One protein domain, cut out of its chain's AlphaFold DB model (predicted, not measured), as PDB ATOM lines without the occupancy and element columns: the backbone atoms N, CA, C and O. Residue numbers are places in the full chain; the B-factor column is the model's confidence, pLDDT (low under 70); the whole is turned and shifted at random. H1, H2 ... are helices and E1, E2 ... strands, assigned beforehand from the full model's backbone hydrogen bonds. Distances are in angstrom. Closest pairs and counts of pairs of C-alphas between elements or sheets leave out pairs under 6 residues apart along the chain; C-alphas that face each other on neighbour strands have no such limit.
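AT A GLANCE: This is residues 144 to 219 and 226 to 240 of the 483 residues of an uncharacterized protein of Wolfiporia cocos (strain MD-104) (UniProt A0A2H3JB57). A strongly twisted sheet of five strands, E4 - E3 - E2 - E5 - E7, has helix H1 over one face at one end of a rod, and a two-strand ribbon of E1 and E6 makes the other end. E5 runs on into E6 at 81 degrees across a break of 2 residues. The printed part has 91 residues with one named helix and seven named strands, in the order E1 E2 E3 E4 H1 E5 E6 E7; both sheets are antiparallel and the class is mixed. It is only just compact, close to loose, with a radius of gyration of the C-alphas of 14.7 A and spans of 50 by 23 by 19 A.

HOW THE PARTS SIT: E1, residues 144 to 147, is the antiparallel neighbour of E6, residues 210 to 214; N 146 and O 211 are within hydrogen-bond range at 2.9 A. E2, residues 151 to 155, E3, residues 158 to 164, and E4, residues 179 to 182, form a meander, each strand the antiparallel neighbour of the one before, in two hairpins; N 153 and O 161 are 2.8 A apart, as are N 162 and O 181. H1, residues 186 to 197, is on one face of their sheet, making two layers, a helix over a sheet, at a height over the sheet of 8.4 A. Its closest C-alphas to E3 are Phe 188 and Ile 160, 4.9 A apart, and every O i to N i+4 pair in it is within hydrogen-bond range. E5, residues 200 to 207, has E2 on one side, with N 204 and O 154 3.0 A apart, and E7, residues 232 to 239, on the other, with N 234 and O 205 2.8 A apart.

IN THESE COORDINATES: E1 begins at C-alpha 144 (448.002, -49.985, 35.800). E3 is 17.8 A long, H1 16.7 A, E5 22.8 A and E7 23.2 A, ending at C-alpha 239 (458.420, -23.914, 31.193).

THE WHOLE: The C-alphas of Ser 197 and His 218 are farthest apart, 49.9 A. Residues 220 to 225 are not printed, a gap of 14.7 A between C-alphas 219 and 226. The link from E3 to E4 is long. Residues 197 to 199 have pLDDT under 70.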
ATOM      1  N   VAL A 144     448.932 -51.014  35.399       90.88
ATOM      2  CA  VAL A 144     448.002 -49.985  35.800       90.88
ATOM      3  C   VAL A 144     448.510 -49.373  37.098       90.88
ATOM      4  O   VAL A 144     448.832 -50.099  38.037       90.88
ATOM      5  N   LEU A 145     448.523 -48.046  37.147       89.62
ATOM      6  CA  LEU A 145     448.666 -47.264  38.362       89.62
ATOM      7  C   LEU A 145     447.334 -46.561  38.641       89.62
ATOM      8  O   LEU A 145     446.862 -45.751  37.842       89.62
ATOM      9  N   ARG A 146     446.709 -46.878  39.773       91.75
ATOM     10  CA  ARG A 146     445.459 -46.245  40.197       91.75
ATOM     11  C   ARG A 146     445.700 -45.402  41.436       91.75
ATOM     12  O   ARG A 146     446.097 -45.919  42.477       91.75
ATOM     13  N   PHE A 147     445.406 -44.114  41.336       91.38
ATOM     14  CA  PHE A 147     445.479 -43.188  42.460       91.38
ATOM     15  C   PHE A 147     444.168 -43.257  43.243       91.38
ATOM     16  O   PHE A 147     443.104 -42.964  42.706       91.38
ATOM     17  N   THR A 148     444.220 -43.694  44.504       90.38
ATOM     18  CA  THR A 148     443.000 -43.821  45.330       90.38
ATOM     19  C   THR A 148     442.605 -42.505  45.996       90.38
ATOM     20  O   THR A 148     441.478 -42.347  46.464       90.38
ATOM     21  N   ARG A 149     443.536 -41.548  46.026       91.06
ATOM     22  CA  ARG A 149     443.366 -40.197  46.550       91.06
ATOM     23  C   ARG A 149     443.955 -39.179  45.569       91.06
ATOM     24  O   ARG A 149     444.859 -39.535  44.810       91.06
ATOM     25  N   PRO A 150     443.483 -37.920  45.595       93.38
ATOM     26  CA  PRO A 150     444.118 -36.838  44.854       93.38
ATOM     27  C   PRO A 150     445.598 -36.710  45.222       93.38
ATOM     28  O   PRO A 150     445.966 -36.826  46.394       93.38
ATOM     29  N   MET A 151     446.440 -36.452  44.226       94.44
ATOM     30  CA  MET A 151     447.862 -36.198  44.441       94.44
ATOM     31  C   MET A 151     448.043 -34.764  44.943       94.44
ATOM     32  O   MET A 151     447.397 -33.845  44.449       94.44
ATOM     33  N   SER A 152     448.928 -34.547  45.904       95.56
ATOM     34  CA  SER A 152     449.283 -33.207  46.369       95.56
ATOM     35  C   SER A 152     450.305 -32.584  45.425       95.56
ATOM     36  O   SER A 152     451.327 -33.193  45.120       95.56
ATOM     37  N   VAL A 153     450.041 -31.362  44.972       95.00
ATOM     38  CA  VAL A 153     450.987 -30.564  44.188       95.00
ATOM     39  C   VAL A 153     451.700 -29.605  45.127       95.00
ATOM     40  O   VAL A 153     451.059 -28.781  45.778       95.00
ATOM     41  N   TRP A 154     453.021 -29.707  45.179       95.19
ATOM     42  CA  TRP A 154     453.890 -28.939  46.056       95.19
ATOM     43  C   TRP A 154     454.701 -27.910  45.277       95.19
ATOM     44  O   TRP A 154     455.245 -28.205  44.210       95.19
ATOM     45  N   PHE A 155     454.853 -26.730  45.864       93.00
ATOM     46  CA  PHE A 155     455.736 -25.677  45.381       93.00
ATOM     47  C   PHE A 155     456.441 -25.033  46.575       93.00
ATOM     48  O   PHE A 155     455.791 -24.644  47.542       93.00
ATOM     49  N   HIS A 156     457.776 -24.989  46.539       90.00
ATOM     50  CA  HIS A 156     458.623 -24.484  47.633       90.00
ATOM     51  C   HIS A 156     458.272 -25.019  49.036       90.00
ATOM     52  O   HIS A 156     458.348 -24.298  50.024       90.00
ATOM     53  N   GLY A 157     457.916 -26.304  49.127       90.38
ATOM     54  CA  GLY A 157     457.643 -26.963  50.408       90.38
ATOM     55  C   GLY A 157     456.224 -26.774  50.948       90.38
ATOM     56  O   GLY A 157     455.933 -27.290  52.020       90.38
ATOM     57  N   GLU A 158     455.326 -26.125  50.205       94.44
ATOM     58  CA  GLU A 158     453.907 -26.006  50.559       94.44
ATOM     59  C   GLU A 158     453.004 -26.664  49.508       94.44
ATOM     60  O   GLU A 158     453.318 -26.673  48.315       94.44
ATOM     61  N   VAL A 159     451.864 -27.211  49.944       94.25
ATOM     62  CA  VAL A 159     450.860 -27.801  49.046       94.25
ATOM     63  C   VAL A 159     449.989 -26.702  48.449       94.25
ATOM     64  O   VAL A 159     449.202 -26.066  49.148       94.25
ATOM     65  N   ILE A 160     450.077 -26.535  47.136       93.69
ATOM     66  CA  ILE A 160     449.416 -25.460  46.392       93.69
ATOM     67  C   ILE A 160     448.144 -25.911  45.663       93.69
ATOM     68  O   ILE A 160     447.282 -25.091  45.346       93.69
ATOM     69  N   ALA A 161     447.995 -27.208  45.397       93.31
ATOM     70  CA  ALA A 161     446.813 -27.765  44.744       93.31
ATOM     71  C   ALA A 161     446.677 -29.270  45.008       93.31
ATOM     72  O   ALA A 161     447.630 -29.926  45.425       93.31
ATOM     73  N   ASP A 162     445.496 -29.811  44.718       94.25
ATOM     74  CA  ASP A 162     445.272 -31.248  44.569       94.25
ATOM     75  C   ASP A 162     445.115 -31.581  43.077       94.25
ATOM     76  O   ASP A 162     444.372 -30.904  42.369       94.25
ATOM     77  N   ALA A 163     445.781 -32.623  42.593       93.06
ATOM     78  CA  ALA A 163     445.640 -33.154  41.244       93.06
ATOM     79  C   ALA A 163     444.796 -34.433  41.277       93.06
ATOM     80  O   ALA A 163     445.174 -35.434  41.891       93.06
ATOM     81  N   ILE A 164     443.637 -34.392  40.631       92.56
ATOM     82  CA  ILE A 164     442.664 -35.480  40.585       92.56
ATOM     83  C   ILE A 164     442.823 -36.189  39.244       92.56
ATOM     84  O   ILE A 164     442.618 -35.580  38.200       92.56
ATOM     85  N   VAL A 165     443.221 -37.458  39.271       90.19
ATOM     86  CA  VAL A 165     443.279 -38.299  38.070       90.19
ATOM     87  C   VAL A 165     441.933 -39.005  37.959       90.19
ATOM     88  O   VAL A 165     441.607 -39.825  38.814       90.19
ATOM     89  N   ASP A 166     441.137 -38.624  36.960       76.81
ATOM     90  CA  ASP A 166     439.747 -39.085  36.830       76.81
ATOM     91  C   ASP A 166     439.658 -40.575  36.448       76.81
ATOM     92  O   ASP A 166     438.705 -41.257  36.821       76.81
ATOM     93  N   ASP A 167     440.692 -41.093  35.780       79.81
ATOM     94  CA  ASP A 167     440.779 -42.469  35.296       79.81
ATOM     95  C   ASP A 167     442.018 -43.216  35.810       79.81
ATOM     96  O   ASP A 167     442.882 -42.713  36.531       79.81
ATOM     97  N   VAL A 168     442.092 -44.490  35.449       85.31
ATOM     98  CA  VAL A 168     443.227 -45.356  35.742       85.31
ATOM     99  C   VAL A 168     444.374 -45.040  34.778       85.31
ATOM    100  O   VAL A 168     444.180 -45.115  33.571       85.31
ATOM    101  N   PHE A 169     445.581 -44.762  35.285       88.12
ATOM    102  CA  PHE A 169     446.744 -44.549  34.421       88.12
ATOM    103  C   PHE A 169     447.315 -45.889  33.966       88.12
ATOM    104  O   PHE A 169     447.833 -46.665  34.777       88.12
ATOM    105  N   GLN A 170     447.269 -46.160  32.664       87.94
ATOM    106  CA  GLN A 170     448.026 -47.277  32.118       87.94
ATOM    107  C   GLN A 170     449.451 -46.817  31.830       87.94
ATOM    108  O   GLN A 170     449.691 -45.846  31.123       87.94
ATOM    109  N   THR A 171     450.423 -47.570  32.327       83.62
ATOM    110  CA  THR A 171     451.865 -47.321  32.131       83.62
ATOM    111  C   THR A 171     452.294 -47.164  30.664       83.62
ATOM    112  O   THR A 171     453.354 -46.601  30.387       83.62
ATOM    113  N   GLU A 172     451.480 -47.625  29.713       80.06
ATOM    114  CA  GLU A 172     451.711 -47.476  28.274       80.06
ATOM    115  C   GLU A 172     451.288 -46.106  27.720       80.06
ATOM    116  O   GLU A 172     451.827 -45.677  26.701       80.06
ATOM    117  N   GLU A 173     450.380 -45.395  28.395       75.31
ATOM    118  CA  GLU A 173     449.756 -44.154  27.917       75.31
ATOM    119  C   GLU A 173     450.712 -42.950  27.926       75.31
ATOM    120  O   GLU A 173     450.414 -41.929  27.311       75.31
ATOM    121  N   ARG A 174     451.898 -43.072  28.546       71.00
ATOM    122  CA  ARG A 174     452.978 -42.060  28.670       71.00
ATOM    123  C   ARG A 174     452.583 -40.710  29.292       71.00
ATOM    124  O   ARG A 174     453.474 -39.999  29.749       71.00
ATOM    125  N   MET A 175     451.304 -40.351  29.324       77.62
ATOM    126  CA  MET A 175     450.764 -39.100  29.847       77.62
ATOM    127  C   MET A 175     449.697 -39.394  30.898       77.62
ATOM    128  O   MET A 175     448.809 -40.209  30.673       77.62
ATOM    129  N   ILE A 176     449.776 -38.688  32.023       82.31
ATOM    130  CA  ILE A 176     448.732 -38.669  33.046       82.31
ATOM    131  C   ILE A 176     447.927 -37.389  32.838       82.31
ATOM    132  O   ILE A 176     448.500 -36.298  32.822       82.31
ATOM    133  N   LEU A 177     446.613 -37.520  32.680       83.44
ATOM    134  CA  LEU A 177     445.694 -36.386  32.657       83.44
ATOM    135  C   LEU A 177     445.119 -36.197  34.057       83.44
ATOM    136  O   LEU A 177     444.615 -37.145  34.652       83.44
ATOM    137  N   ALA A 178     445.216 -34.981  34.586       86.44
ATOM    138  CA  ALA A 178     444.710 -34.666  35.912       86.44
ATOM    139  C   ALA A 178     444.000 -33.313  35.931       86.44
ATOM    140  O   ALA A 178     444.485 -32.326  35.372       86.44
ATOM    141  N   SER A 179     442.882 -33.273  36.642       87.69
ATOM    142  CA  SER A 179     442.141 -32.067  36.976       87.69
ATOM    143  C   SER A 179     442.762 -31.426  38.219       87.69
ATOM    144  O   SER A 179     442.836 -32.043  39.281       87.69
ATOM    145  N   ILE A 180     443.239 -30.184  38.100       86.75
ATOM    146  CA  ILE A 180     443.881 -29.467  39.210       86.75
ATOM    147  C   ILE A 180     442.839 -28.673  40.000       86.75
ATOM    148  O   ILE A 180     442.143 -27.820  39.454       86.75
ATOM    149  N   ARG A 181     442.780 -28.905  41.310       88.75
ATOM    150  CA  ARG A 181     441.987 -28.140  42.271       88.75
ATOM    151  C   ARG A 181     442.913 -27.299  43.141       88.75
ATOM    152  O   ARG A 181     443.590 -27.814  44.028       88.75
ATOM    153  N   THR A 182     442.939 -26.000  42.883       85.44
ATOM    154  CA  THR A 182     443.847 -25.058  43.546       85.44
ATOM    155  C   THR A 182     443.460 -24.830  45.009       85.44
ATOM    156  O   THR A 182     442.275 -24.792  45.365       85.44
ATOM    157  N   LYS A 183     444.467 -24.673  45.873       85.62
ATOM    158  CA  LYS A 183     444.294 -24.258  47.268       85.62
ATOM    159  C   LYS A 183     444.660 -22.786  47.375       85.62
ATOM    160  O   LYS A 183     445.705 -22.373  46.880       85.62
ATOM    161  N   ASP A 184     443.799 -22.004  48.015       77.31
ATOM    162  CA  ASP A 184     444.055 -20.581  48.226       77.31
ATOM    163  C   ASP A 184     445.081 -20.410  49.354       77.31
ATOM    164  O   ASP A 184     444.751 -20.382  50.537       77.31
ATOM    165  N   THR A 185     446.354 -20.437  48.969       81.81
ATOM    166  CA  THR A 185     447.518 -20.352  49.855       81.81
ATOM    167  C   THR A 185     448.463 -19.280  49.330       81.81
ATOM    168  O   THR A 185     448.505 -19.004  48.127       81.81
ATOM    169  N   HIS A 186     449.275 -18.697  50.211       82.06
ATOM    170  CA  HIS A 186     450.307 -17.745  49.800       82.06
ATOM    171  C   HIS A 186     451.310 -18.384  48.817       82.06
ATOM    172  O   HIS A 186     451.690 -17.765  47.822       82.06
ATOM    173  N   ALA A 187     451.673 -19.659  49.011       85.19
ATOM    174  CA  ALA A 187     452.501 -20.388  48.052       85.19
ATOM    175  C   ALA A 187     451.854 -20.540  46.670       85.19
ATOM    176  O   ALA A 187     452.569 -20.480  45.670       85.19
ATOM    177  N   PHE A 188     450.527 -20.680  46.578       84.94
ATOM    178  CA  PHE A 188     449.849 -20.709  45.281       84.94
ATOM    179  C   PHE A 188     449.956 -19.357  44.553       84.94
ATOM    180  O   PHE A 188     450.179 -19.331  43.344       84.94
ATOM    181  N   GLN A 189     449.899 -18.229  45.269       81.31
ATOM    182  CA  GLN A 189     450.116 -16.901  44.671       81.31
ATOM    183  C   GLN A 189     451.549 -16.747  44.133       81.31
ATOM    184  O   GLN A 189     451.752 -16.296  43.003       81.31
ATOM    185  N   ASN A 190     452.544 -17.211  44.896       84.00
ATOM    186  CA  ASN A 190     453.939 -17.245  44.445       84.00
ATOM    187  C   ASN A 190     454.126 -18.159  43.227       84.00
ATOM    188  O   ASN A 190     454.834 -17.801  42.284       84.00
ATOM    189  N   PHE A 191     453.464 -19.316  43.222       85.81
ATOM    190  CA  PHE A 191     453.467 -20.247  42.099       85.81
ATOM    191  C   PHE A 191     452.893 -19.613  40.827       85.81
ATOM    192  O   PHE A 191     453.488 -19.743  39.759       85.81
ATOM    193  N   LEU A 192     451.787 -18.871  40.925       80.75
ATOM    194  CA  LEU A 192     451.234 -18.134  39.787       80.75
ATOM    195  C   LEU A 192     452.188 -17.052  39.278       80.75
ATOM    196  O   LEU A 192     452.393 -16.937  38.068       80.75
ATOM    197  N   GLY A 193     452.821 -16.306  40.187       76.25
ATOM    198  CA  GLY A 193     453.894 -15.380  39.832       76.25
ATOM    199  C   GLY A 193     455.001 -16.077  39.037       76.25
ATOM    200  O   GLY A 193     455.403 -15.588  37.977       76.25
ATOM    201  N   ALA A 194     455.432 -17.259  39.483       81.12
ATOM    202  CA  ALA A 194     456.432 -18.072  38.796       81.12
ATOM    203  C   ALA A 194     455.946 -18.603  37.434       81.12
ATOM    204  O   ALA A 194     456.721 -18.592  36.483       81.12
ATOM    205  N   ILE A 195     454.673 -18.990  37.283       80.19
ATOM    206  CA  ILE A 195     454.075 -19.377  35.987       80.19
ATOM    207  C   ILE A 195     454.154 -18.257  34.960       80.19
ATOM    208  O   ILE A 195     454.473 -18.495  33.792       80.19
ATOM    209  N   LEU A 196     453.845 -17.041  35.386       73.00
ATOM    210  CA  LEU A 196     453.695 -15.905  34.489       73.00
ATOM    211  C   LEU A 196     455.037 -15.236  34.149       73.00
ATOM    212  O   LEU A 196     455.180 -14.675  33.058       73.00
ATOM    213  N   SER A 197     456.021 -15.324  35.051       69.00
ATOM    214  CA  SER A 197     457.323 -14.653  34.920       69.00
ATOM    215  C   SER A 197     458.531 -15.590  34.765       69.00
ATOM    216  O   SER A 197     459.524 -15.198  34.148       69.00
ATOM    217  N   GLY A 198     458.473 -16.815  35.293       69.06
ATOM    218  CA  GLY A 198     459.593 -17.754  35.356       69.06
ATOM    219  C   GLY A 198     459.864 -18.496  34.044       69.06
ATOM    220  O   GLY A 198     458.960 -18.760  33.250       69.06
ATOM    221  N   ASP A 199     461.131 -18.865  33.817       67.69
ATOM    222  CA  ASP A 199     461.523 -19.676  32.650       67.69
ATOM    223  C   ASP A 199     461.258 -21.157  32.857       67.69
ATOM    224  O   ASP A 199     460.804 -21.841  31.939       67.69
ATOM    225  N   ILE A 200     461.604 -21.640  34.045       80.06
ATOM    226  CA  ILE A 200     461.581 -23.038  34.435       80.06
ATOM    227  C   ILE A 200     460.969 -23.082  35.827       80.06
ATOM    228  O   ILE A 200     461.428 -22.395  36.737       80.06
ATOM    229  N   ILE A 201     459.912 -23.866  35.967       85.88
ATOM    230  CA  ILE A 201     459.145 -24.005  37.195       85.88
ATOM    231  C   ILE A 201     459.242 -25.456  37.599       85.88
ATOM    232  O   ILE A 201     458.923 -26.350  36.813       85.88
ATOM    233  N   GLN A 202     459.687 -25.664  38.829       90.94
ATOM    234  CA  GLN A 202     459.760 -26.972  39.441       90.94
ATOM    235  C   GLN A 202     458.643 -27.092  40.472       90.94
ATOM    236  O   GLN A 202     458.509 -26.254  41.363       90.94
ATOM    237  N   ILE A 203     457.851 -28.146  40.341       93.31
ATOM    238  CA  ILE A 203     456.864 -28.576  41.330       93.31
ATOM    239  C   ILE A 203     457.171 -30.015  41.722       93.31
ATOM    240  O   ILE A 203     457.804 -30.744  40.959       93.31
ATOM    241  N   SER A 204     456.669 -30.451  42.868       94.00
ATOM    242  CA  SER A 204     456.631 -31.876  43.196       94.00
ATOM    243  C   SER A 204     455.188 -32.347  43.214       94.00
ATOM    244  O   SER A 204     454.332 -31.700  43.807       94.00
ATOM    245  N   VAL A 205     454.907 -33.483  42.594       93.38
ATOM    246  CA  VAL A 205     453.630 -34.176  42.756       93.38
ATOM    247  C   VAL A 205     453.861 -35.334  43.706       93.38
ATOM    248  O   VAL A 205     454.772 -36.131  43.503       93.38
ATOM    249  N   GLU A 206     453.060 -35.407  44.755       94.06
ATOM    250  CA  GLU A 206     453.149 -36.441  45.775       94.06
ATOM    251  C   GLU A 206     451.822 -37.180  45.868       94.06
ATOM    252  O   GLU A 206     450.773 -36.562  46.053       94.06
ATOM    253  N   CYS A 207     451.849 -38.501  45.749       92.56
ATOM    254  CA  CYS A 207     450.690 -39.327  46.029       92.56
ATOM    255  C   CYS A 207     450.938 -40.187  47.266       92.56
ATOM    256  O   CYS A 207     452.033 -40.693  47.508       92.56
ATOM    257  N   HIS A 208     449.869 -40.347  48.032       88.62
ATOM    258  CA  HIS A 208     449.759 -41.335  49.091       88.62
ATOM    259  C   HIS A 208     448.660 -42.286  48.657       88.62
ATOM    260  O   HIS A 208     447.645 -41.826  48.130       88.62
ATOM    261  N   ASN A 209     448.815 -43.577  48.928       89.81
ATOM    262  CA  ASN A 209     447.785 -44.571  48.645       89.81
ATOM    263  C   ASN A 209     447.504 -44.732  47.140       89.81
ATOM    264  O   ASN A 209     446.541 -44.193  46.582       89.81
ATOM    265  N   PHE A 210     448.334 -45.530  46.476       91.19
ATOM    266  CA  PHE A 210     448.118 -45.949  45.091       91.19
ATOM    267  C   PHE A 210     448.039 -47.472  44.985       91.19
ATOM    268  O   PHE A 210     448.547 -48.192  45.838       91.19
ATOM    269  N   GLN A 211     447.396 -47.972  43.937       92.12
ATOM    270  CA  GLN A 211     447.421 -49.385  43.569       92.12
ATOM    271  C   GLN A 211     448.271 -49.545  42.313       92.12
ATOM    272  O   GLN A 211     448.187 -48.723  41.399       92.12
ATOM    273  N   TYR A 212     449.064 -50.610  42.262       90.00
ATOM    274  CA  TYR A 212     449.883 -50.953  41.107       90.00
ATOM    275  C   TYR A 212     449.702 -52.431  40.775       90.00
ATOM    276  O   TYR A 212     450.017 -53.290  41.597       90.00
ATOM    277  N   TYR A 213     449.159 -52.730  39.594       91.81
ATOM    278  CA  TYR A 213     448.825 -54.101  39.200       91.81
ATOM    279  C   TYR A 213     448.876 -54.312  37.679       91.81
ATOM    280  O   TYR A 213     448.805 -53.347  36.915       91.81
ATOM    281  N   PRO A 214     448.972 -55.564  37.197       89.75
ATOM    282  CA  PRO A 214     448.925 -55.861  35.767       89.75
ATOM    283  C   PRO A 214     447.609 -55.408  35.121       89.75
ATOM    284  O   PRO A 214     446.514 -55.689  35.620       89.75
ATOM    285  N   ALA A 215     447.708 -54.742  33.969       89.44
ATOM    286  CA  ALA A 215     446.550 -54.246  33.227       89.44
ATOM    287  C   ALA A 215     445.618 -55.401  32.822       89.44
ATOM    288  O   ALA A 215     444.404 -55.323  33.023       89.44
ATOM    289  N   ASN A 216     446.199 -56.504  32.336       89.69
ATOM    290  CA  ASN A 216     445.465 -57.714  31.980       89.69
ATOM    291  C   ASN A 216     444.979 -58.452  33.251       89.69
ATOM    292  O   ASN A 216     445.814 -58.900  34.045       89.69
ATOM    293  N   PRO A 217     443.655 -58.635  33.428       90.69
ATOM    294  CA  PRO A 217     443.079 -59.305  34.592       90.69
ATOM    295  C   PRO A 217     443.606 -60.721  34.848       90.69
ATOM    296  O   PRO A 217     443.684 -61.129  36.000       90.69
ATOM    297  N   HIS A 218     444.006 -61.456  33.806       89.81
ATOM    298  CA  HIS A 218     444.497 -62.831  33.937       89.81
ATOM    299  C   HIS A 218     445.838 -62.945  34.670       89.81
ATOM    300  O   HIS A 218     446.151 -64.011  35.189       89.81
ATOM    301  N   TYR A 219     446.622 -61.863  34.730       86.44
ATOM    302  CA  TYR A 219     447.907 -61.834  35.435       86.44
ATOM    303  C   TYR A 219     447.805 -61.252  36.850       86.44
ATOM    304  O   TYR A 219     448.822 -61.079  37.517       86.44
ATOM    305  N   GLN A 226     445.910 -54.487  46.741       90.25
ATOM    306  CA  GLN A 226     446.722 -53.868  47.777       90.25
ATOM    307  C   GLN A 226     446.974 -52.391  47.457       90.25
ATOM    308  O   GLN A 226     447.411 -52.011  46.366       90.25
ATOM    309  N   VAL A 227     446.696 -51.555  48.454       90.56
ATOM    310  CA  VAL A 227     446.981 -50.126  48.420       90.56
ATOM    311  C   VAL A 227     448.341 -49.905  49.070       90.56
ATOM    312  O   VAL A 227     448.559 -50.270  50.224       90.56
ATOM    313  N   TYR A 228     449.260 -49.322  48.312       87.50
ATOM    314  CA  TYR A 228     450.579 -48.937  48.784       87.50
ATOM    315  C   TYR A 228     450.484 -47.585  49.496       87.50
ATOM    316  O   TYR A 228     450.181 -46.575  48.862       87.50
ATOM    317  N   ASP A 229     450.769 -47.563  50.799       86.31
ATOM    318  CA  ASP A 229     450.761 -46.349  51.638       86.31
ATOM    319  C   ASP A 229     452.136 -45.652  51.702       86.31
ATOM    320  O   ASP A 229     452.395 -44.792  52.536       86.31
ATOM    321  N   ILE A 230     453.061 -46.036  50.821       84.62
ATOM    322  CA  ILE A 230     454.371 -45.388  50.721       84.62
ATOM    323  C   ILE A 230     454.196 -44.078  49.937       84.62
ATOM    324  O   ILE A 230     453.599 -44.113  48.854       84.62
ATOM    325  N   PRO A 231     454.721 -42.937  50.427       86.19
ATOM    326  CA  PRO A 231     454.670 -41.689  49.681       86.19
ATOM    327  C   PRO A 231     455.469 -41.828  48.387       86.19
ATOM    328  O   PRO A 231     456.671 -42.098  48.402       86.19
ATOM    329  N   TRP A 232     454.806 -41.608  47.257       86.06
ATOM    330  CA  TRP A 232     455.463 -41.514  45.962       86.06
ATOM    331  C   TRP A 232     455.504 -40.057  45.528       86.06
ATOM    332  O   TRP A 232     454.474 -39.457  45.222       86.06
ATOM    333  N   ARG A 233     456.710 -39.485  45.511       89.00
ATOM    334  CA  ARG A 233     456.954 -38.097  45.122       89.00
ATOM    335  C   ARG A 233     457.748 -38.040  43.827       89.00
ATOM    336  O   ARG A 233     458.769 -38.709  43.683       89.00
ATOM    337  N   LYS A 234     457.295 -37.208  42.895       86.50
ATOM    338  CA  LYS A 234     457.983 -36.942  41.636       86.50
ATOM    339  C   LYS A 234     458.129 -35.448  41.412       86.50
ATOM    340  O   LYS A 234     457.138 -34.723  41.379       86.50
ATOM    341  N   ASP A 235     459.362 -35.015  41.189       86.50
ATOM    342  CA  ASP A 235     459.640 -33.652  40.758       86.50
ATOM    343  C   ASP A 235     459.389 -33.509  39.258       86.50
ATOM    344  O   ASP A 235     459.836 -34.320  38.440       86.50
ATOM    345  N   ILE A 236     458.640 -32.469  38.912       86.50
ATOM    346  CA  ILE A 236     458.250 -32.124  37.554       86.50
ATOM    347  C   ILE A 236     458.764 -30.725  37.281       86.50
ATOM    348  O   ILE A 236     458.541 -29.798  38.057       86.50
ATOM    349  N   THR A 237     459.431 -30.581  36.147       84.00
ATOM    350  CA  THR A 237     459.953 -29.302  35.687       84.00
ATOM    351  C   THR A 237     459.304 -28.948  34.358       84.00
ATOM    352  O   THR A 237     459.301 -29.761  33.434       84.00
ATOM    353  N   PHE A 238     458.745 -27.747  34.248       80.44
ATOM    354  CA  PHE A 238     458.108 -27.265  33.022       80.44
ATOM    355  C   PHE A 238     458.412 -25.787  32.779       80.44
ATOM    356  O   PHE A 238     458.862 -25.071  33.672       80.44
ATOM    357  N   LYS A 239     458.205 -25.322  31.542       76.25
ATOM    358  CA  LYS A 239     458.420 -23.914  31.193       76.25
ATOM    359  C   LYS A 239     457.215 -23.071  31.594       76.25
ATOM    360  O   LYS A 239     456.083 -23.469  31.328       76.25
ATOM    361  N   GLY A 240     457.464 -21.900  32.176       71.88
ATOM    362  CA  GLY A 240     456.415 -20.907  32.410       71.88
ATOM    363  C   GLY A 240     455.806 -20.390  31.104       71.88
ATOM    364  O   GLY A 240     456.344 -20.598  30.014       71.88
TER     365      GLY A 240